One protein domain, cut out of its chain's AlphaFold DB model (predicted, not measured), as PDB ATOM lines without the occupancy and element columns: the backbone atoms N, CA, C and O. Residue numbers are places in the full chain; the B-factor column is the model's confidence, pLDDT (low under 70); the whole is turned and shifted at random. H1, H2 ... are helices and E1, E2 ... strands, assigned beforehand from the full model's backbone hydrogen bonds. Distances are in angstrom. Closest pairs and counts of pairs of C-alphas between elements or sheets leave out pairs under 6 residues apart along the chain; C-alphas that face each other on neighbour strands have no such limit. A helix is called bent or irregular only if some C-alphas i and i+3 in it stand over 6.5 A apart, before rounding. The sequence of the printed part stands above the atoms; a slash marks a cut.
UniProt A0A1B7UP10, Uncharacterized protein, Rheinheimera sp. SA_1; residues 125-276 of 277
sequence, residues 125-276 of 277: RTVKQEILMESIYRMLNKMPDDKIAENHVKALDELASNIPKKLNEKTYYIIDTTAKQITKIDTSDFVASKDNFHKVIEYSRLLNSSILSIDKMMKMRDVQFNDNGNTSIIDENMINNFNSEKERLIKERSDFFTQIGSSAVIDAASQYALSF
ATOM      1  N   ARG A 125     128.475  97.951 133.271       48.75
ATOM      2  CA  ARG A 125     129.423  97.831 132.160       48.75
ATOM      3  C   ARG A 125     128.814  98.179 130.805       48.75
ATOM      4  O   ARG A 125     129.488  98.849 130.031       48.75
ATOM      5  N   THR A 126     127.568  97.793 130.524       62.12
ATOM      6  CA  THR A 126     126.930  98.111 129.235       62.12
ATOM      7  C   THR A 126     126.624  99.605 129.133       62.12
ATOM      8  O   THR A 126     126.894 100.223 128.109       62.12
ATOM      9  N   VAL A 127     126.190 100.218 130.238       62.44
ATOM     10  CA  VAL A 127     125.990 101.674 130.332       62.44
ATOM     11  C   VAL A 127     127.314 102.424 130.149       62.44
ATOM     12  O   VAL A 127     127.381 103.393 129.399       62.44
ATOM     13  N   LYS A 128     128.403 101.958 130.778       62.59
ATOM     14  CA  LYS A 128     129.746 102.541 130.595       62.59
ATOM     15  C   LYS A 128     130.246 102.413 129.156       62.59
ATOM     16  O   LYS A 128     130.873 103.344 128.659       62.59
ATOM     17  N   GLN A 129     129.960 101.295 128.490       68.88
ATOM     18  CA  GLN A 129     130.303 101.092 127.084       68.88
ATOM     19  C   GLN A 129     129.542 102.065 126.171       68.88
ATOM     20  O   GLN A 129     130.161 102.704 125.327       68.88
ATOM     21  N   GLU A 130     128.234 102.242 126.377       73.38
ATOM     22  CA  GLU A 130     127.419 103.212 125.630       73.38
ATOM     23  C   GLU A 130     127.931 104.652 125.811       73.38
ATOM     24  O   GLU A 130     128.112 105.369 124.830       73.38
ATOM     25  N   ILE A 131     128.240 105.056 127.051       68.88
ATOM     26  CA  ILE A 131     128.808 106.382 127.358       68.88
ATOM     27  C   ILE A 131     130.167 106.575 126.674       68.88
ATOM     28  O   ILE A 131     130.453 107.656 126.151       68.88
ATOM     29  N   LEU A 132     131.012 105.542 126.671       68.94
ATOM     30  CA  LEU A 132     132.311 105.584 126.005       68.94
ATOM     31  C   LEU A 132     132.145 105.750 124.488       68.94
ATOM     32  O   LEU A 132     132.777 106.629 123.908       68.94
ATOM     33  N   MET A 133     131.262 104.967 123.863       76.44
ATOM     34  CA  MET A 133     130.960 105.067 122.430       76.44
ATOM     35  C   MET A 133     130.423 106.454 122.058       76.44
ATOM     36  O   MET A 133     130.870 107.044 121.075       76.44
ATOM     37  N   GLU A 134     129.515 107.007 122.866       81.56
ATOM     38  CA  GLU A 134     128.984 108.361 122.679       81.56
ATOM     39  C   GLU A 134     130.088 109.423 122.782       81.56
ATOM     40  O   GLU A 134     130.149 110.354 121.976       81.56
ATOM     41  N   SER A 135     130.990 109.267 123.753       78.06
ATOM     42  CA  SER A 135     132.108 110.188 123.975       78.06
ATOM     43  C   SER A 135     133.105 110.157 122.818       78.06
ATOM     44  O   SER A 135     133.515 111.218 122.347       78.06
ATOM     45  N   ILE A 136     133.444 108.962 122.320       81.06
ATOM     46  CA  ILE A 136     134.313 108.771 121.151       81.06
ATOM     47  C   ILE A 136     133.696 109.446 119.929       81.06
ATOM     48  O   ILE A 136     134.340 110.285 119.306       81.06
ATOM     49  N   TYR A 137     132.432 109.154 119.621       87.94
ATOM     50  CA  TYR A 137     131.756 109.740 118.464       87.94
ATOM     51  C   TYR A 137     131.706 111.271 118.532       87.94
ATOM     52  O   TYR A 137     132.042 111.954 117.565       87.94
ATOM     53  N   ARG A 138     131.366 111.835 119.700       86.88
ATOM     54  CA  ARG A 138     131.376 113.291 119.919       86.88
ATOM     55  C   ARG A 138     132.763 113.901 119.776       86.88
ATOM     56  O   ARG A 138     132.869 115.032 119.312       86.88
ATOM     57  N   MET A 139     133.805 113.203 120.211       85.50
ATOM     58  CA  MET A 139     135.176 113.682 120.081       85.50
ATOM     59  C   MET A 139     135.614 113.711 118.617       85.50
ATOM     60  O   MET A 139     136.110 114.737 118.168       85.50
ATOM     61  N   LEU A 140     135.360 112.637 117.868       86.56
ATOM     62  CA  LEU A 140     135.693 112.563 116.443       86.56
ATOM     63  C   LEU A 140     134.943 113.633 115.634       86.56
ATOM     64  O   LEU A 140     135.546 114.323 114.821       86.56
ATOM     65  N   ASN A 141     133.664 113.872 115.941       88.88
ATOM     66  CA  ASN A 141     132.877 114.948 115.324       88.88
ATOM     67  C   ASN A 141     133.384 116.369 115.636       88.88
ATOM     68  O   ASN A 141     133.038 117.314 114.931       88.88
ATOM     69  N   LYS A 142     134.200 116.548 116.682       89.56
ATOM     70  CA  LYS A 142     134.837 117.835 117.010       89.56
ATOM     71  C   LYS A 142     136.170 118.054 116.291       89.56
ATOM     72  O   LYS A 142     136.779 119.102 116.491       89.56
ATOM     73  N   MET A 143     136.608 117.108 115.459       88.75
ATOM     74  CA  MET A 143     137.847 117.178 114.680       88.75
ATOM     75  C   MET A 143     137.546 117.250 113.168       88.75
ATOM     76  O   MET A 143     137.976 116.374 112.421       88.75
ATOM     77  N   PRO A 144     136.799 118.265 112.682       81.44
ATOM     78  CA  PRO A 144     136.334 118.309 111.291       81.44
ATOM     79  C   PRO A 144     137.464 118.453 110.259       81.44
ATOM     80  O   PRO A 144     137.272 118.098 109.100       81.44
ATOM     81  N   ASP A 145     138.634 118.951 110.667       91.81
ATOM     82  CA  ASP A 145     139.798 119.104 109.786       91.81
ATOM     83  C   ASP A 145     140.640 117.816 109.675       91.81
ATOM     84  O   ASP A 145     141.545 117.735 108.838       91.81
ATOM     85  N   ASP A 146     140.350 116.793 110.489       92.56
ATOM     86  CA  ASP A 146     141.038 115.506 110.442       92.56
ATOM     87  C   ASP A 146     140.261 114.493 109.583       92.56
ATOM     88  O   ASP A 146     139.217 113.958 109.963       92.56
ATOM     89  N   LYS A 147     140.818 114.184 108.407       93.81
ATOM     90  CA  LYS A 147     140.232 113.229 107.452       93.81
ATOM     91  C   LYS A 147     140.097 111.813 108.016       93.81
ATOM     92  O   LYS A 147     139.233 111.063 107.568       93.81
ATOM     93  N   ILE A 148     140.963 111.410 108.948       90.38
ATOM     94  CA  ILE A 148     140.891 110.093 109.588       90.38
ATOM     95  C   ILE A 148     139.711 110.078 110.564       90.38
ATOM     96  O   ILE A 148     138.905 109.146 110.520       90.38
ATOM     97  N   ALA A 149     139.545 111.138 111.363       89.50
ATOM     98  CA  ALA A 149     138.385 111.301 112.238       89.50
ATOM     99  C   ALA A 149     137.065 111.309 111.445       89.50
ATOM    100  O   ALA A 149     136.137 110.580 111.799       89.50
ATOM    101  N   GLU A 150     137.003 112.046 110.331       93.06
ATOM    102  CA  GLU A 150     135.829 112.094 109.445       93.06
ATOM    103  C   GLU A 150     135.459 110.702 108.899       93.06
ATOM    104  O   GLU A 150     134.288 110.316 108.887       93.06
ATOM    105  N   ASN A 151     136.453 109.912 108.480       91.31
ATOM    106  CA  ASN A 151     136.227 108.549 107.995       91.31
ATOM    107  C   ASN A 151     135.694 107.626 109.098       91.31
ATOM    108  O   ASN A 151     134.802 106.818 108.837       91.31
ATOM    109  N   HIS A 152     136.198 107.757 110.330       89.50
ATOM    110  CA  HIS A 152     135.668 107.001 111.463       89.50
ATOM    111  C   HIS A 152     134.223 107.392 111.785       89.50
ATOM    112  O   HIS A 152     133.407 106.501 112.001       89.50
ATOM    113  N   VAL A 153     133.874 108.683 111.760       92.00
ATOM    114  CA  VAL A 153     132.485 109.143 111.947       92.00
ATOM    115  C   VAL A 153     131.562 108.528 110.897       92.00
ATOM    116  O   VAL A 153     130.547 107.941 111.264       92.00
ATOM    117  N   LYS A 154     131.934 108.578 109.610       92.31
ATOM    118  CA  LYS A 154     131.134 107.983 108.525       92.31
ATOM    119  C   LYS A 154     130.929 106.484 108.718       92.31
ATOM    120  O   LYS A 154     129.803 106.006 108.627       92.31
ATOM    121  N   ALA A 155     131.996 105.754 109.036       88.44
ATOM    122  CA  ALA A 155     131.913 104.317 109.271       88.44
ATOM    123  C   ALA A 155     131.039 103.980 110.495       88.44
ATOM    124  O   ALA A 155     130.305 102.994 110.481       88.44
ATOM    125  N   LEU A 156     131.087 104.798 111.554       89.62
ATOM    126  CA  LEU A 156     130.199 104.654 112.710       89.62
ATOM    127  C   LEU A 156     128.740 104.946 112.331       89.62
ATOM    128  O   LEU A 156     127.851 104.188 112.711       89.62
ATOM    129  N   ASP A 157     128.481 105.988 111.543       91.69
ATOM    130  CA  ASP A 157     127.136 106.322 111.067       91.69
ATOM    131  C   ASP A 157     126.532 105.230 110.176       91.69
ATOM    132  O   ASP A 157     125.329 104.971 110.252       91.69
ATOM    133  N   GLU A 158     127.346 104.537 109.378       90.38
ATOM    134  CA  GLU A 158     126.907 103.395 108.567       90.38
ATOM    135  C   GLU A 158     126.353 102.245 109.420       90.38
ATOM    136  O   GLU A 158     125.454 101.532 108.975       90.38
ATOM    137  N   LEU A 159     126.777 102.095 110.680       87.62
ATOM    138  CA  LEU A 159     126.227 101.067 111.575       87.62
ATOM    139  C   LEU A 159     124.724 101.254 111.830       87.62
ATOM    140  O   LEU A 159     124.031 100.282 112.139       87.62
ATOM    141  N   ALA A 160     124.191 102.465 111.649       87.50
ATOM    142  CA  ALA A 160     122.763 102.731 111.774       87.50
ATOM    143  C   ALA A 160     121.920 101.966 110.743       87.50
ATOM    144  O   ALA A 160     120.759 101.659 111.014       87.50
ATOM    145  N   SER A 161     122.483 101.602 109.582       85.62
ATOM    146  CA  SER A 161     121.753 100.816 108.577       85.62
ATOM    147  C   SER A 161     121.454  99.386 109.027       85.62
ATOM    148  O   SER A 161     120.588  98.733 108.442       85.62
ATOM    149  N   ASN A 162     122.165  98.904 110.049       83.38
ATOM    150  CA  ASN A 162     122.001  97.569 110.618       83.38
ATOM    151  C   ASN A 162     120.921  97.529 111.717       83.38
ATOM    152  O   ASN A 162     120.565  96.453 112.195       83.38
ATOM    153  N   ILE A 163     120.365  98.682 112.113       85.00
ATOM    154  CA  ILE A 163     119.223  98.744 113.033       85.00
ATOM    155  C   ILE A 163     117.964  98.234 112.303       85.00
ATOM    156  O   ILE A 163     117.761  98.550 111.125       85.00
ATOM    157  N   PRO A 164     117.073  97.465 112.964       82.00
ATOM    158  CA  PRO A 164     115.822  97.033 112.351       82.00
ATOM    159  C   PRO A 164     114.994  98.213 111.824       82.00
ATOM    160  O   PRO A 164     114.710  99.161 112.547       82.00
ATOM    161  N   LYS A 165     114.528  98.130 110.573       74.19
ATOM    162  CA  LYS A 165     113.768  99.216 109.915       74.19
ATOM    163  C   LYS A 165     112.368  99.457 110.495       74.19
ATOM    164  O   LYS A 165     111.769 100.491 110.233       74.19
ATOM    165  N   LYS A 166     111.827  98.480 111.226       74.94
ATOM    166  CA  LYS A 166     110.441  98.438 111.717       74.94
ATOM    167  C   LYS A 166     110.422  98.294 113.238       74.94
ATOM    168  O   LYS A 166     109.995  97.275 113.774       74.94
ATOM    169  N   LEU A 167     110.965  99.290 113.938       74.94
ATOM    170  CA  LEU A 167     110.984  99.313 115.409       74.94
ATOM    171  C   LEU A 167     109.588  99.500 116.009       74.94
ATOM    172  O   LEU A 167     109.314  98.986 117.086       74.94
ATOM    173  N   ASN A 168     108.701 100.176 115.282       70.06
ATOM    174  CA  ASN A 168     107.295 100.380 115.636       70.06
ATOM    175  C   ASN A 168     106.441  99.102 115.572       70.06
ATOM    176  O   ASN A 168     105.339  99.076 116.105       70.06
ATOM    177  N   GLU A 169     106.931  98.040 114.928       74.81
ATOM    178  CA  GLU A 169     106.273  96.725 114.918       74.81
ATOM    179  C   GLU A 169     106.672  95.867 116.132       74.81
ATOM    180  O   GLU A 169     106.157  94.763 116.308       74.81
ATOM    181  N   LYS A 170     107.596  96.354 116.970       81.19
ATOM    182  CA  LYS A 170     108.108  95.660 118.156       81.19
ATOM    183  C   LYS A 170     107.730  96.420 119.420       81.19
ATOM    184  O   LYS A 170     107.587  97.637 119.410       81.19
ATOM    185  N   THR A 171     107.586  95.687 120.522       84.06
ATOM    186  CA  THR A 171     107.264  96.278 121.825       84.06
ATOM    187  C   THR A 171     108.516  96.371 122.689       84.06
ATOM    188  O   THR A 171     109.324  95.443 122.743       84.06
ATOM    189  N   TYR A 172     108.668  97.499 123.372       88.69
ATOM    190  CA  TYR A 172     109.755  97.780 124.307       88.69
ATOM    191  C   TYR A 172     109.166  98.320 125.606       88.69
ATOM    192  O   TYR A 172     108.021  98.774 125.618       88.69
ATOM    193  N   TYR A 173     109.922  98.251 126.700       89.81
ATOM    194  CA  TYR A 173     109.387  98.484 128.039       89.81
ATOM    195  C   TYR A 173     110.277  99.397 128.872       89.81
ATOM    196  O   TYR A 173     111.505  99.326 128.807       89.81
ATOM    197  N   ILE A 174     109.648 100.203 129.718       89.44
ATOM    198  CA  ILE A 174     110.318 100.973 130.761       89.44
ATOM    199  C   ILE A 174     109.615 100.740 132.093       89.44
ATOM    200  O   ILE A 174     108.395 100.600 132.143       89.44
ATOM    201  N   ILE A 175     110.386 100.665 133.175       84.88
ATOM    202  CA  ILE A 175     109.857 100.597 134.534       84.88
ATOM    203  C   ILE A 175     110.024 101.945 135.236       84.88
ATOM    204  O   ILE A 175     111.139 102.444 135.393       84.88
ATOM    205  N   ASP A 176     108.917 102.503 135.710       85.38
ATOM    206  CA  ASP A 176     108.914 103.547 136.725       85.38
ATOM    207  C   ASP A 176     108.917 102.872 138.100       85.38
ATOM    208  O   ASP A 176     107.910 102.339 138.571       85.38
ATOM    209  N   THR A 177     110.076 102.872 138.757       79.44
ATOM    210  CA  THR A 177     110.232 102.282 140.092       79.44
ATOM    211  C   THR A 177     109.505 103.066 141.182       79.44
ATOM    212  O   THR A 177     109.199 102.495 142.226       79.44
ATOM    213  N   THR A 178     109.236 104.353 140.956       83.38
ATOM    214  CA  THR A 178     108.531 105.223 141.905       83.38
ATOM    215  C   THR A 178     107.037 104.943 141.848       83.38
ATOM    216  O   THR A 178     106.420 104.686 142.879       83.38
ATOM    217  N   ALA A 179     106.472 104.919 140.637       85.12
ATOM    218  CA  ALA A 179     105.075 104.559 140.415       85.12
ATOM    219  C   ALA A 179     104.818 103.047 140.539       85.12
ATOM    220  O   ALA A 179     103.664 102.632 140.617       85.12
ATOM    221  N   LYS A 180     105.879 102.227 140.562       86.81
ATOM    222  CA  LYS A 180     105.832 100.756 140.494       86.81
ATOM    223  C   LYS A 180     105.045 100.273 139.278       86.81
ATOM    224  O   LYS A 180     104.208  99.378 139.371       86.81
ATOM    225  N   GLN A 181     105.315 100.879 138.129       89.00
ATOM    226  CA  GLN A 181     104.630 100.568 136.882       89.00
ATOM    227  C   GLN A 181     105.629 100.207 135.794       89.00
ATOM    228  O   GLN A 181     106.669 100.846 135.668       89.00
ATOM    229  N   ILE A 182     105.300  99.198 134.992       89.94
ATOM    230  CA  ILE A 182     105.961  98.948 133.712       89.94
ATOM    231  C   ILE A 182     105.048  99.430 132.584       89.94
ATOM    232  O   ILE A 182     103.858  99.123 132.576       89.94
ATOM    233  N   THR A 183     105.595 100.205 131.653       90.69
ATOM    234  CA  THR A 183     104.876 100.793 130.516       90.69
ATOM    235  C   THR A 183     105.513 100.373 129.203       90.69
ATOM    236  O   THR A 183     106.718 100.108 129.136       90.69
ATOM    237  N   LYS A 184     104.704 100.309 128.140       89.75
ATOM    238  CA  LYS A 184     105.226 100.178 126.776       89.75
ATOM    239  C   LYS A 184     105.855 101.498 126.340       89.75
ATOM    240  O   LYS A 184     105.299 102.565 126.591       89.75
ATOM    241  N   ILE A 185     106.997 101.412 125.672       85.56
ATOM    242  CA  ILE A 185     107.656 102.556 125.044       85.56
ATOM    243  C   ILE A 185     107.056 102.750 123.652       85.56
ATOM    244  O   ILE A 185     107.023 101.810 122.856       85.56
ATOM    245  N   ASP A 186     106.634 103.977 123.353       81.81
ATOM    246  CA  ASP A 186     106.332 104.395 121.988       81.81
ATOM    247  C   ASP A 186     107.648 104.629 121.229       81.81
ATOM    248  O   ASP A 186     108.449 105.495 121.583       81.81
ATOM    249  N   THR A 187     107.908 103.812 120.209       79.88
ATOM    250  CA  THR A 187     109.126 103.892 119.391       79.88
ATOM    251  C   THR A 187     108.957 104.736 118.132       79.88
ATOM    252  O   THR A 187     109.887 104.809 117.328       79.88
ATOM    253  N   SER A 188     107.815 105.403 117.942       73.69
ATOM    254  CA  SER A 188     107.631 106.347 116.833       73.69
ATOM    255  C   SER A 188     108.640 107.503 116.894       73.69
ATOM    256  O   SER A 188     109.209 107.877 115.865       73.69
ATOM    257  N   ASP A 189     108.971 107.960 118.103       61.53
ATOM    258  CA  ASP A 189     109.963 109.011 118.360       61.53
ATOM    259  C   ASP A 189     111.419 108.533 118.242       61.53
ATOM    260  O   ASP A 189     112.331 109.342 118.084       61.53
ATOM    261  N   PHE A 190     111.664 107.219 118.239       66.38
ATOM    262  CA  PHE A 190     113.008 106.645 118.093       66.38
ATOM    263  C   PHE A 190     113.669 107.032 116.751       66.38
ATOM    264  O   PHE A 190     114.889 107.045 116.594       66.38
ATOM    265  N   VAL A 191     112.860 107.396 115.756       56.59
ATOM    266  CA  VAL A 191     113.319 107.859 114.441       56.59
ATOM    267  C   VAL A 191     113.875 109.297 114.488       56.59
ATOM    268  O   VAL A 191     114.563 109.711 113.553       56.59
ATOM    269  N   ALA A 192     113.627 110.059 115.561       52.38
ATOM    270  CA  ALA A 192     113.835 111.508 115.602       52.38
ATOM    271  C   ALA A 192     115.283 111.976 115.852       52.38
ATOM    272  O   ALA A 192     115.566 113.163 115.654       52.38
ATOM    273  N   SER A 193     116.218 111.100 116.244       63.72
ATOM    274  CA  SER A 193     117.631 111.492 116.341       63.72
ATOM    275  C   SER A 193     118.178 111.883 114.959       63.72
ATOM    276  O   SER A 193     117.999 111.167 113.970       63.72
ATOM    277  N   LYS A 194     118.848 113.040 114.868       64.19
ATOM    278  CA  LYS A 194     119.468 113.508 113.615       64.19
ATOM    279  C   LYS A 194     120.764 112.761 113.288       64.19
ATOM    280  O   LYS A 194     121.079 112.617 112.110       64.19
ATOM    281  N   ASP A 195     121.450 112.242 114.305       79.69
ATOM    282  CA  ASP A 195     122.767 111.622 114.167       79.69
ATOM    283  C   ASP A 195     122.629 110.099 114.064       79.69
ATOM    284  O   ASP A 195     122.053 109.441 114.937       79.69
ATOM    285  N   ASN A 196     123.157 109.519 112.984       87.88
ATOM    286  CA  ASN A 196     122.951 108.108 112.660       87.88
ATOM    287  C   ASN A 196     123.570 107.181 113.711       87.88
ATOM    288  O   ASN A 196     122.882 106.289 114.207       87.88
ATOM    289  N   PHE A 197     124.814 107.412 114.131       88.44
ATOM    290  CA  PHE A 197     125.415 106.594 115.185       88.44
ATOM    291  C   PHE A 197     124.737 106.772 116.552       88.44
ATOM    292  O   PHE A 197     124.687 105.834 117.348       88.44
ATOM    293  N   HIS A 198     124.133 107.933 116.833       86.44
ATOM    294  CA  HIS A 198     123.370 108.104 118.071       86.44
ATOM    295  C   HIS A 198     122.162 107.160 118.122       86.44
ATOM    296  O   HIS A 198     121.898 106.577 119.170       86.44
ATOM    297  N   LYS A 199     121.511 106.892 116.978       86.75
ATOM    298  CA  LYS A 199     120.440 105.880 116.884       86.75
ATOM    299  C   LYS A 199     120.928 104.488 117.276       86.75
ATOM    300  O   LYS A 199     120.185 103.727 117.885       86.75
ATOM    301  N   VAL A 200     122.176 104.141 116.954       87.56
ATOM    302  CA  VAL A 200     122.777 102.851 117.339       87.56
ATOM    303  C   VAL A 200     122.875 102.742 118.860       87.56
ATOM    304  O   VAL A 200     122.504 101.717 119.436       87.56
ATOM    305  N   ILE A 201     123.333 103.810 119.516       85.38
ATOM    306  CA  ILE A 201     123.465 103.878 120.976       85.38
ATOM    307  C   ILE A 201     122.087 103.852 121.645       85.38
ATOM    308  O   ILE A 201     121.868 103.074 122.574       85.38
ATOM    309  N   GLU A 202     121.138 104.652 121.159       85.31
ATOM    310  CA  GLU A 202     119.763 104.655 121.664       85.31
ATOM    311  C   GLU A 202     119.106 103.282 121.513       85.31
ATOM    312  O   GLU A 202     118.367 102.851 122.397       85.31
ATOM    313  N   TYR A 203     119.411 102.556 120.436       87.44
ATOM    314  CA  TYR A 203     118.818 101.250 120.173       87.44
ATOM    315  C   TYR A 203     119.355 100.197 121.144       87.44
ATOM    316  O   TYR A 203     118.581  99.431 121.724       87.44
ATOM    317  N   SER A 204     120.669 100.213 121.401       85.62
ATOM    318  CA  SER A 204     121.281  99.425 122.479       85.62
ATOM    319  C   SER A 204     120.605  99.717 123.820       85.62
ATOM    320  O   SER A 204     120.155  98.799 124.516       85.62
ATOM    321  N   ARG A 205     120.449 101.003 124.150       84.00
ATOM    322  CA  ARG A 205     119.831 101.446 125.402       84.00
ATOM    323  C   ARG A 205     118.384 100.979 125.519       84.00
ATOM    324  O   ARG A 205     117.980 100.542 126.597       84.00
ATOM    325  N   LEU A 206     117.617 101.032 124.431       87.12
ATOM    326  CA  LEU A 206     116.228 100.581 124.363       87.12
ATOM    327  C   LEU A 206     116.109  99.082 124.671       87.12
ATOM    328  O   LEU A 206     115.289  98.684 125.505       87.12
ATOM    329  N   LEU A 207     116.964  98.258 124.057       87.88
ATOM    330  CA  LEU A 207     117.025  96.817 124.312       87.88
ATOM    331  C   LEU A 207     117.384  96.531 125.773       87.88
ATOM    332  O   LEU A 207     116.669  95.799 126.459       87.88
ATOM    333  N   ASN A 208     118.459  97.141 126.271       84.44
ATOM    334  CA  ASN A 208     118.947  96.914 127.631       84.44
ATOM    335  C   ASN A 208     117.936  97.364 128.690       84.44
ATOM    336  O   ASN A 208     117.665  96.623 129.638       84.44
ATOM    337  N   SER A 209     117.335  98.540 128.504       83.62
ATOM    338  CA  SER A 209     116.333  99.089 129.423       83.62
ATOM    339  C   SER A 209     115.070  98.237 129.447       83.62
ATOM    340  O   SER A 209     114.529  97.994 130.524       83.62
ATOM    341  N   SER A 210     114.641  97.711 128.298       90.12
ATOM    342  CA  SER A 210     113.472  96.827 128.215       90.12
ATOM    343  C   SER A 210     113.693  95.512 128.947       90.12
ATOM    344  O   SER A 210     112.859  95.117 129.762       90.12
ATOM    345  N   ILE A 211     114.839  94.861 128.726       88.94
ATOM    346  CA  ILE A 211     115.164  93.606 129.413       88.94
ATOM    347  C   ILE A 211     115.274  93.849 130.925       88.94
ATOM    348  O   ILE A 211     114.706  93.089 131.707       88.94
ATOM    349  N   LEU A 212     115.943  94.932 131.345       84.69
ATOM    350  CA  LEU A 212     116.065  95.293 132.761       84.69
ATOM    351  C   LEU A 212     114.703  95.581 133.403       84.69
ATOM    352  O   LEU A 212     114.480  95.215 134.555       84.69
ATOM    353  N   SER A 213     113.809  96.246 132.673       87.19
ATOM    354  CA  SER A 213     112.470  96.591 133.151       87.19
ATOM    355  C   SER A 213     111.634  95.340 133.385       87.19
ATOM    356  O   SER A 213     111.045  95.204 134.458       87.19
ATOM    357  N   ILE A 214     111.661  94.391 132.443       89.00
ATOM    358  CA  ILE A 214     111.004  93.091 132.614       89.00
ATOM    359  C   ILE A 214     111.621  92.330 133.798       89.00
ATOM    360  O   ILE A 214     110.891  91.844 134.656       89.00
ATOM    361  N   ASP A 215     112.952  92.290 133.916       85.38
ATOM    362  CA  ASP A 215     113.636  91.612 135.026       85.38
ATOM    363  C   ASP A 215     113.290  92.191 136.399       85.38
ATOM    364  O   ASP A 215     113.103  91.451 137.368       85.38
ATOM    365  N   LYS A 216     113.234  93.522 136.503       82.12
ATOM    366  CA  LYS A 216     112.849  94.206 137.739       82.12
ATOM    367  C   LYS A 216     111.396  93.922 138.080       82.12
ATOM    368  O   LYS A 216     111.118  93.568 139.222       82.12
ATOM    369  N   MET A 217     110.502  94.006 137.099       84.38
ATOM    370  CA  MET A 217     109.092  93.674 137.280       84.38
ATOM    371  C   MET A 217     108.917  92.231 137.774       84.38
ATOM    372  O   MET A 217     108.251  92.017 138.777       84.38
ATOM    373  N   MET A 218     109.606  91.254 137.179       81.06
ATOM    374  CA  MET A 218     109.517  89.853 137.617       81.06
ATOM    375  C   MET A 218     109.998  89.627 139.061       81.06
ATOM    376  O   MET A 218     109.578  88.673 139.717       81.06
ATOM    377  N   LYS A 219     110.896  90.481 139.568       81.56
ATOM    378  CA  LYS A 219     111.392  90.429 140.954       81.56
ATOM    379  C   LYS A 219     110.489  91.188 141.931       81.56
ATOM    380  O   LYS A 219     110.437  90.832 143.107       81.56
ATOM    381  N   MET A 220     109.798  92.224 141.463       77.75
ATOM    382  CA  MET A 220     108.944  93.098 142.264       77.75
ATOM    383  C   MET A 220     107.476  92.683 142.127       77.75
ATOM    384  O   MET A 220     106.800  93.023 141.162       77.75
ATOM    385  N   ARG A 221     106.961  91.957 143.124       72.62
ATOM    386  CA  ARG A 221     105.604  91.377 143.084       72.62
ATOM    387  C   ARG A 221     104.455  92.390 143.138       72.62
ATOM    388  O   ARG A 221     103.303  91.992 143.015       72.62
ATOM    389  N   ASP A 222     104.752  93.663 143.365       83.62
ATOM    390  CA  ASP A 222     103.790  94.758 143.476       83.62
ATOM    391  C   ASP A 222     103.810  95.712 142.273       83.62
ATOM    392  O   ASP A 222     103.134  96.741 142.300       83.62
ATOM    393  N   VAL A 223     104.562  95.381 141.217       86.44
ATOM    394  CA  VAL A 223     104.575  96.163 139.976       86.44
ATOM    395  C   VAL A 223     103.299  95.914 139.178       86.44
ATOM    396  O   VAL A 223     102.840  94.781 139.034       86.44
ATOM    397  N   GLN A 224     102.735  96.990 138.641       89.75
ATOM    398  CA  GLN A 224     101.561  96.968 137.777       89.75
ATOM    399  C   GLN A 224     101.953  97.238 136.324       89.75
ATOM    400  O   GLN A 224     102.962  97.884 136.042       89.75
ATOM    401  N   PHE A 225     101.144  96.758 135.387       89.56
ATOM    402  CA  PHE A 225     101.325  97.045 133.972       89.56
ATOM    403  C   PHE A 225     100.451  98.218 133.551       89.56
ATOM    404  O   PHE A 225      99.246  98.184 133.776       89.56
ATOM    405  N   ASN A 226     101.035  99.243 132.939       89.00
ATOM    406  CA  ASN A 226     100.310 100.389 132.410       89.00
ATOM    407  C   ASN A 226     100.415 100.401 130.879       89.00
ATOM    408  O   ASN A 226     101.489 100.597 130.308       89.00
ATOM    409  N   ASP A 227      99.277 100.178 130.224       85.56
ATOM    410  CA  ASP A 227      99.139 100.233 128.771       85.56
ATOM    411  C   ASP A 227      98.289 101.453 128.410       85.56
ATOM    412  O   ASP A 227      97.066 101.447 128.569       85.56
ATOM    413  N   ASN A 228      98.946 102.530 127.972       81.81
ATOM    414  CA  ASN A 228      98.302 103.779 127.550       81.81
ATOM    415  C   ASN A 228      97.305 104.360 128.575       81.81
ATOM    416  O   ASN A 228      96.212 104.795 128.218       81.81
ATOM    417  N   GLY A 229      97.674 104.361 129.859       80.31
ATOM    418  CA  GLY A 229      96.859 104.903 130.949       80.31
ATOM    419  C   GLY A 229      95.964 103.873 131.641       80.31
ATOM    420  O   GLY A 229      95.422 104.167 132.704       80.31
ATOM    421  N   ASN A 230      95.854 102.655 131.105       85.31
ATOM    422  CA  ASN A 230      95.132 101.566 131.754       85.31
ATOM    423  C   ASN A 230      96.088 100.731 132.602       85.31
ATOM    424  O   ASN A 230      96.917  99.987 132.078       85.31
ATOM    425  N   THR A 231      95.966 100.846 133.924       88.44
ATOM    426  CA  THR A 231      96.785 100.086 134.869       88.44
ATOM    427  C   THR A 231      96.126  98.754 135.232       88.44
ATOM    428  O   THR A 231      94.982  98.720 135.677       88.44
ATOM    429  N   SER A 232      96.859  97.658 135.056       87.62
ATOM    430  CA  SER A 232      96.421  96.284 135.311       87.62
ATOM    431  C   SER A 232      97.377  95.573 136.267       87.62
ATOM    432  O   SER A 232      98.586  95.814 136.261       87.62
ATOM    433  N   ILE A 233      96.837  94.671 137.088       87.56
ATOM    434  CA  ILE A 233      97.647  93.768 137.912       87.56
ATOM    435  C   ILE A 233      98.323  92.753 136.987       87.56
ATOM    436  O   ILE A 233      97.695  92.242 136.063       87.56
ATOM    437  N   ILE A 234      99.595  92.465 137.250       85.19
ATOM    438  CA  ILE A 234     100.358  91.471 136.499       85.19
ATOM    439  C   ILE A 234      99.953  90.078 136.988       85.19
ATOM    440  O   ILE A 234     100.309  89.666 138.092       85.19
ATOM    441  N   ASP A 235      99.177  89.372 136.169       87.38
ATOM    442  CA  ASP A 235      98.766  87.992 136.414       87.38
ATOM    443  C   ASP A 235      99.768  86.973 135.831       87.38
ATOM    444  O   ASP A 235     100.770  87.324 135.205       87.38
ATOM    445  N   GLU A 236      99.512  85.682 136.045       87.31
ATOM    446  CA  GLU A 236     100.387  84.602 135.568       87.31
ATOM    447  C   GLU A 236     100.508  84.564 134.034       87.31
ATOM    448  O   GLU A 236     101.583  84.287 133.496       87.31
ATOM    449  N   ASN A 237      99.442  84.920 133.312       88.81
ATOM    450  CA  ASN A 237      99.465  84.995 131.852       88.81
ATOM    451  C   ASN A 237     100.368  86.137 131.372       88.81
ATOM    452  O   ASN A 237     101.167  85.947 130.454       88.81
ATOM    453  N   MET A 238     100.295  87.305 132.014       89.31
ATOM    454  CA  MET A 238     101.193  88.424 131.740       89.31
ATOM    455  C   MET A 238     102.642  88.061 132.052       89.31
ATOM    456  O   MET A 238     103.514  88.367 131.244       89.31
ATOM    457  N   ILE A 239     102.916  87.362 133.158       88.06
ATOM    458  CA  ILE A 239     104.269  86.880 133.483       88.06
ATOM    459  C   ILE A 239     104.812  85.988 132.362       88.06
ATOM    460  O   ILE A 239     105.950  86.171 131.928       88.06
ATOM    461  N   ASN A 240     104.007  85.051 131.860       88.88
ATOM    462  CA  ASN A 240     104.409  84.181 130.755       88.88
ATOM    463  C   ASN A 240     104.681  84.977 129.471       88.88
ATOM    464  O   ASN A 240     105.712  84.766 128.832       88.88
ATOM    465  N   ASN A 241     103.828  85.952 129.145       90.56
ATOM    466  CA  ASN A 241     104.050  86.849 128.010       90.56
ATOM    467  C   ASN A 241     105.350  87.652 128.165       90.56
ATOM    468  O   ASN A 241     106.139  87.737 127.226       90.56
ATOM    469  N   PHE A 242     105.615  88.198 129.354       90.81
ATOM    470  CA  PHE A 242     106.845  88.934 129.638       90.81
ATOM    471  C   PHE A 242     108.091  88.046 129.584       90.81
ATOM    472  O   PHE A 242     109.132  88.509 129.125       90.81
ATOM    473  N   ASN A 243     108.004  86.776 129.988       90.31
ATOM    474  CA  ASN A 243     109.097  85.815 129.829       90.31
ATOM    475  C   ASN A 243     109.441  85.588 128.353       90.31
ATOM    476  O   ASN A 243     110.602  85.725 127.969       90.31
ATOM    477  N   SER A 244     108.440  85.303 127.516       91.38
ATOM    478  CA  SER A 244     108.649  85.141 126.073       91.38
ATOM    479  C   SER A 244     109.198  86.416 125.429       91.38
ATOM    480  O   SER A 244     110.098  86.369 124.590       91.38
ATOM    481  N   GLU A 245     108.706  87.573 125.862       91.69
ATOM    482  CA  GLU A 245     109.157  88.861 125.347       91.69
ATOM    483  C   GLU A 245     110.587  89.200 125.785       91.69
ATOM    484  O   GLU A 245     111.384  89.718 125.001       91.69
ATOM    485  N   LYS A 246     110.966  88.824 127.009       89.06
ATOM    486  CA  LYS A 246     112.343  88.907 127.491       89.06
ATOM    487  C   LYS A 246     113.278  88.040 126.654       89.06
ATOM    488  O   LYS A 246     114.347  88.511 126.273       89.06
ATOM    489  N   GLU A 247     112.902  86.801 126.343       88.44
ATOM    490  CA  GLU A 247     113.706  85.922 125.483       88.44
ATOM    491  C   GLU A 247     113.890  86.511 124.080       88.44
ATOM    492  O   GLU A 247     115.005  86.512 123.548       88.44
ATOM    493  N   ARG A 248     112.826  87.087 123.508       92.44
ATOM    494  CA  ARG A 248     112.874  87.802 122.227       92.44
ATOM    495  C   ARG A 248     113.853  88.979 122.270       92.44
ATOM    496  O   ARG A 248     114.694  89.093 121.380       92.44
ATOM    497  N   LEU A 249     113.757  89.832 123.292       90.25
ATOM    498  CA  LEU A 249     114.626  91.001 123.476       90.25
ATOM    499  C   LEU A 249     116.084  90.608 123.720       90.25
ATOM    500  O   LEU A 249     116.988  91.246 123.184       90.25
ATOM    501  N   ILE A 250     116.321  89.545 124.498       84.75
ATOM    502  CA  ILE A 250     117.652  88.963 124.667       84.75
ATOM    503  C   ILE A 250     118.166  88.586 123.283       84.75
ATOM    504  O   ILE A 250     119.140  89.186 122.838       84.75
ATOM    505  N   LYS A 251     117.485  87.701 122.548       85.62
ATOM    506  CA  LYS A 251     117.925  87.275 121.211       85.62
ATOM    507  C   LYS A 251     118.242  88.457 120.288       85.62
ATOM    508  O   LYS A 251     119.323  88.502 119.713       85.62
ATOM    509  N   GLU A 252     117.362  89.451 120.228       86.88
ATOM    510  CA  GLU A 252     117.564  90.667 119.435       86.88
ATOM    511  C   GLU A 252     118.807  91.460 119.860       86.88
ATOM    512  O   GLU A 252     119.574  91.920 119.015       86.88
ATOM    513  N   ARG A 253     119.070  91.557 121.165       84.50
ATOM    514  CA  ARG A 253     120.328  92.094 121.684       84.50
ATOM    515  C   ARG A 253     121.532  91.254 121.242       84.50
ATOM    516  O   ARG A 253     122.587  91.827 120.996       84.50
ATOM    517  N   SER A 254     121.410  89.926 121.127       78.31
ATOM    518  CA  SER A 254     122.508  89.062 120.631       78.31
ATOM    519  C   SER A 254     122.872  89.428 119.213       78.31
ATOM    520  O   SER A 254     124.047  89.588 118.881       78.31
ATOM    521  N   ASP A 255     121.837  89.552 118.390       78.50
ATOM    522  CA  ASP A 255     121.964  89.859 116.978       78.50
ATOM    523  C   ASP A 255     122.570  91.260 116.821       78.50
ATOM    524  O   ASP A 255     123.540  91.431 116.084       78.50
ATOM    525  N   PHE A 256     122.100  92.232 117.615       81.88
ATOM    526  CA  PHE A 256     122.673  93.577 117.685       81.88
ATOM    527  C   PHE A 256     124.161  93.571 118.062       81.88
ATOM    528  O   PHE A 256     124.967  94.197 117.375       81.88
ATOM    529  N   PHE A 257     124.561  92.868 119.129       71.56
ATOM    530  CA  PHE A 257     125.971  92.820 119.531       71.56
ATOM    531  C   PHE A 257     126.845  92.184 118.456       71.56
ATOM    532  O   PHE A 257     127.909  92.713 118.161       71.56
ATOM    533  N   THR A 258     126.373  91.101 117.840       67.19
ATOM    534  CA  THR A 258     127.112  90.385 116.791       67.19
ATOM    535  C   THR A 258     127.313  91.245 115.542       67.19
ATOM    536  O   THR A 258     128.357  91.171 114.901       67.19
ATOM    537  N   GLN A 259     126.316  92.054 115.176       68.75
ATOM    538  CA  GLN A 259     126.346  92.859 113.952       68.75
ATOM    539  C   GLN A 259     126.976  94.240 114.150       68.75
ATOM    540  O   GLN A 259     127.588  94.777 113.231       68.75
ATOM    541  N   ILE A 260     126.791  94.834 115.329       68.06
ATOM    542  CA  ILE A 260     127.113  96.238 115.588       68.06
ATOM    543  C   ILE A 260     128.003  96.370 116.822       68.06
ATOM    544  O   ILE A 260     129.078  96.951 116.719       68.06
ATOM    545  N   GLY A 261     127.596  95.821 117.971       58.94
ATOM    546  CA  GLY A 261     128.267  96.046 119.260       58.94
ATOM    547  C   GLY A 261     129.702  95.507 119.380       58.94
ATOM    548  O   GLY A 261     130.453  95.995 120.220       58.94
ATOM    549  N   SER A 262     130.096  94.542 118.544       59.25
ATOM    550  CA  SER A 262     131.469  94.027 118.411       59.25
ATOM    551  C   SER A 262     132.097  94.363 117.052       59.25
ATOM    552  O   SER A 262     132.927  93.609 116.540       59.25
ATOM    553  N   SER A 263     131.641  95.438 116.407       67.38
ATOM    554  CA  SER A 263     132.153  95.833 115.098       67.38
ATOM    555  C   SER A 263     133.598  96.324 115.200       67.38
ATOM    556  O   SER A 263     133.905  97.209 116.000       67.38
ATOM    557  N   ALA A 264     134.463  95.833 114.306       70.62
ATOM    558  CA  ALA A 264     135.838  96.318 114.152       70.62
ATOM    559  C   ALA A 264     135.909  97.838 113.900       70.62
ATOM    560  O   ALA A 264     136.924  98.471 114.182       70.62
ATOM    561  N   VAL A 265     134.821  98.435 113.400       71.19
ATOM    562  CA  VAL A 265     134.685  99.884 113.218       71.19
ATOM    563  C   VAL A 265     134.701 100.622 114.559       71.19
ATOM    564  O   VAL A 265     135.364 101.652 114.675       71.19
ATOM    565  N   ILE A 266     134.017 100.090 115.579       70.81
ATOM    566  CA  ILE A 266     133.994 100.675 116.927       70.81
ATOM    567  C   ILE A 266     135.382 100.576 117.553       70.81
ATOM    568  O   ILE A 266     135.871 101.563 118.104       70.81
ATOM    569  N   ASP A 267     136.046  99.426 117.424       70.19
ATOM    570  CA  ASP A 267     137.397  99.227 117.956       70.19
ATOM    571  C   ASP A 267     138.405 100.177 117.302       70.19
ATOM    572  O   ASP A 267     139.183 100.831 117.998       70.19
ATOM    573  N   ALA A 268     138.361 100.309 115.974       69.44
ATOM    574  CA  ALA A 268     139.247 101.199 115.232       69.44
ATOM    575  C   ALA A 268     139.025 102.674 115.607       69.44
ATOM    576  O   ALA A 268     139.989 103.389 115.884       69.44
ATOM    577  N   ALA A 269     137.764 103.116 115.685       72.44
ATOM    578  CA  ALA A 269     137.423 104.470 116.114       72.44
ATOM    579  C   ALA A 269     137.863 104.741 117.561       72.44
ATOM    580  O   ALA A 269     138.372 105.821 117.859       72.44
ATOM    581  N   SER A 270     137.721 103.752 118.449       72.94
ATOM    582  CA  SER A 270     138.147 103.840 119.850       72.94
ATOM    583  C   SER A 270     139.664 103.955 119.980       72.94
ATOM    584  O   SER A 270     140.152 104.801 120.721       72.94
ATOM    585  N   GLN A 271     140.425 103.133 119.251       71.88
ATOM    586  CA  GLN A 271     141.890 103.176 119.266       71.88
ATOM    587  C   GLN A 271     142.423 104.507 118.742       71.88
ATOM    588  O   GLN A 271     143.308 105.101 119.353       71.88
ATOM    589  N   TYR A 272     141.860 104.988 117.635       74.06
ATOM    590  CA  TYR A 272     142.237 106.274 117.069       74.06
ATOM    591  C   TYR A 272     141.900 107.421 118.031       74.06
ATOM    592  O   TYR A 272     142.763 108.241 118.328       74.06
ATOM    593  N   ALA A 273     140.703 107.418 118.621       69.69
ATOM    594  CA  ALA A 273     140.308 108.368 119.655       69.69
ATOM    595  C   ALA A 273     141.274 108.384 120.858       69.69
ATOM    596  O   ALA A 273     141.718 109.446 121.288       69.69
ATOM    597  N   LEU A 274     141.639 107.209 121.375       69.19
ATOM    598  CA  LEU A 274     142.559 107.073 122.507       69.19
ATOM    599  C   LEU A 274     143.978 107.570 122.201       69.19
ATOM    600  O   LEU A 274     144.701 107.880 123.134       69.19
ATOM    601  N   SER A 275     144.381 107.677 120.931       67.50
ATOM    602  CA  SER A 275     145.706 108.208 120.572       67.50
ATOM    603  C   SER A 275     145.877 109.711 120.840       67.50
ATOM    604  O   SER A 275     147.002 110.209 120.819       67.50
ATOM    605  N   PHE A 276     144.779 110.424 121.116       64.62
ATOM    606  CA  PHE A 276     144.769 111.849 121.462       64.62
ATOM    607  C   PHE A 276     144.645 112.118 122.972       64.62
ATOM    608  O   PHE A 276     144.587 113.283 123.370       64.62
TER     609      PHE A 276
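AT A GLANCE: This is residues 125 to 276 of the 277 residues of an uncharacterized protein of Rheinheimera sp. SA_1 (UniProt A0A1B7UP10). Two long helices, H4 and H5, lie side by side in opposite directions along a rod, with a small twisted sheet of four strands at one end and a triangle of three helices, H1, H2 and H6, at the other. H4 makes the middle of the rod: its residues 206 to 217 cover part of the sheet, over E1 and E2, and its residues 196 to 205 reach the three-helix end, where H1 and H2 touch it, while the five-residue H3 only just touches it. The printed part has 152 residues, with six named helices and four named strands in the order H1, H2, E1, E2, H3, H4, E3, E4, H5, H6; the class is mixed, helices and strands. The sheet is mixed, in the order E1, E2, E3, E4, with E2 and E3 parallel and the other neighbours antiparallel. The whole is only just compact, close to loose, with a radius of gyration of the C-alphas of 17.8 A, and its spans are 57 by 27 by 27 A.

IN THESE COORDINATES: H1, residues 125 to 141, begins with C-alpha 125 at (129.423, 97.831, 132.160) and is 24.3 A long from first to last C-alpha. H2, residues 147 to 162, is 24.2 A long. The strands E1, residues 172 to 176, and E2, residues 181 to 185, follow. H3, residues 188 to 192, is neither bent nor irregular, but only just: C-alphas 188 and 191 are 6.4 A apart. H4, residues 196 to 219, is 35.3 A long and begins with C-alpha 196 at (122.951, 108.108, 112.660). E3, residues 224 to 227, and E4, residues 230 to 233, come next. H5, residues 236 to 261, is 34.3 A long and is also only just neither bent nor irregular, with C-alphas 258 and 261 6.3 A apart. H6, residues 264 to 274, is 15.2 A long and ends with C-alpha 274 at (142.559, 107.073, 122.507).

HOW THE PARTS SIT: The sheet is strongly twisted, only just, with C-alphas up to 4.0 A off its best plane. In the hairpin of E1 and E2, N 174 and O 183 are within hydrogen-bond range at 3.0 A. Between the parallel inner strands E2 and E3, N 226 and O 182 are 2.8 A apart. In the hairpin of E3 and E4, N 232 and O 225 are 2.8 A apart. E2, H3 with H4, and E3 form a strand-helix-strand unit, two parallel neighbour strands with helices between them along the chain. H4 is on the sheet at a height of 5.3 A, over E1 and E2, slantwise to the strands at 51 degrees to E1 on the local plane; the closest C-alphas of H4 and E1, those of Ser 210 and Tyr 173, are 4.4 A apart. H5 only grazes the sheet with residues 238 to 249. H4 and H5 touch at a shallow tilt of 30 degrees, opposite ways, closest at the C-alphas of Ile 211 and Lys 246, 5.8 A. H3 and H4 only just touch, with 3 pairs of C-alphas within 8 A, the closest being Phe 190 and Lys 199 at 7.6 A. H1 touches H4 at a shallow tilt of 14 degrees, opposite ways, with the C-alphas of Glu 130 and Ile 201 closest at 6.1 A. H2 touches H4 at a steep tilt of 48 degrees, with the C-alphas of Asp 157 and Phe 197 closest at 4.5 A. H6 touches H2, closest at the C-alphas of Ala 269 and His 152, 5.6 A, and H1, closest at those of Ala 273 and Ile 136, 6.2 A. H1 and H5 are apart. Every O i to N i+4 pair is within hydrogen-bond range in H1, H5 and H6, against 8 of 12 in H2, 19 of 20 in H4 and 0 of 1 in H3, where 1 of 2 O i to N i+3 pairs is.

THE WHOLE: The two C-alphas farthest apart, those of Asp 145 and Glu 236, are 58.4 A from each other. The printed part has no cut and no long link; H2 to E1 is a short link and the others are tight. The mean pLDDT of the printed part is 81.5, and 24 residues are under 70, among them residues 125 to 129, 189 to 194 and 258 to 263.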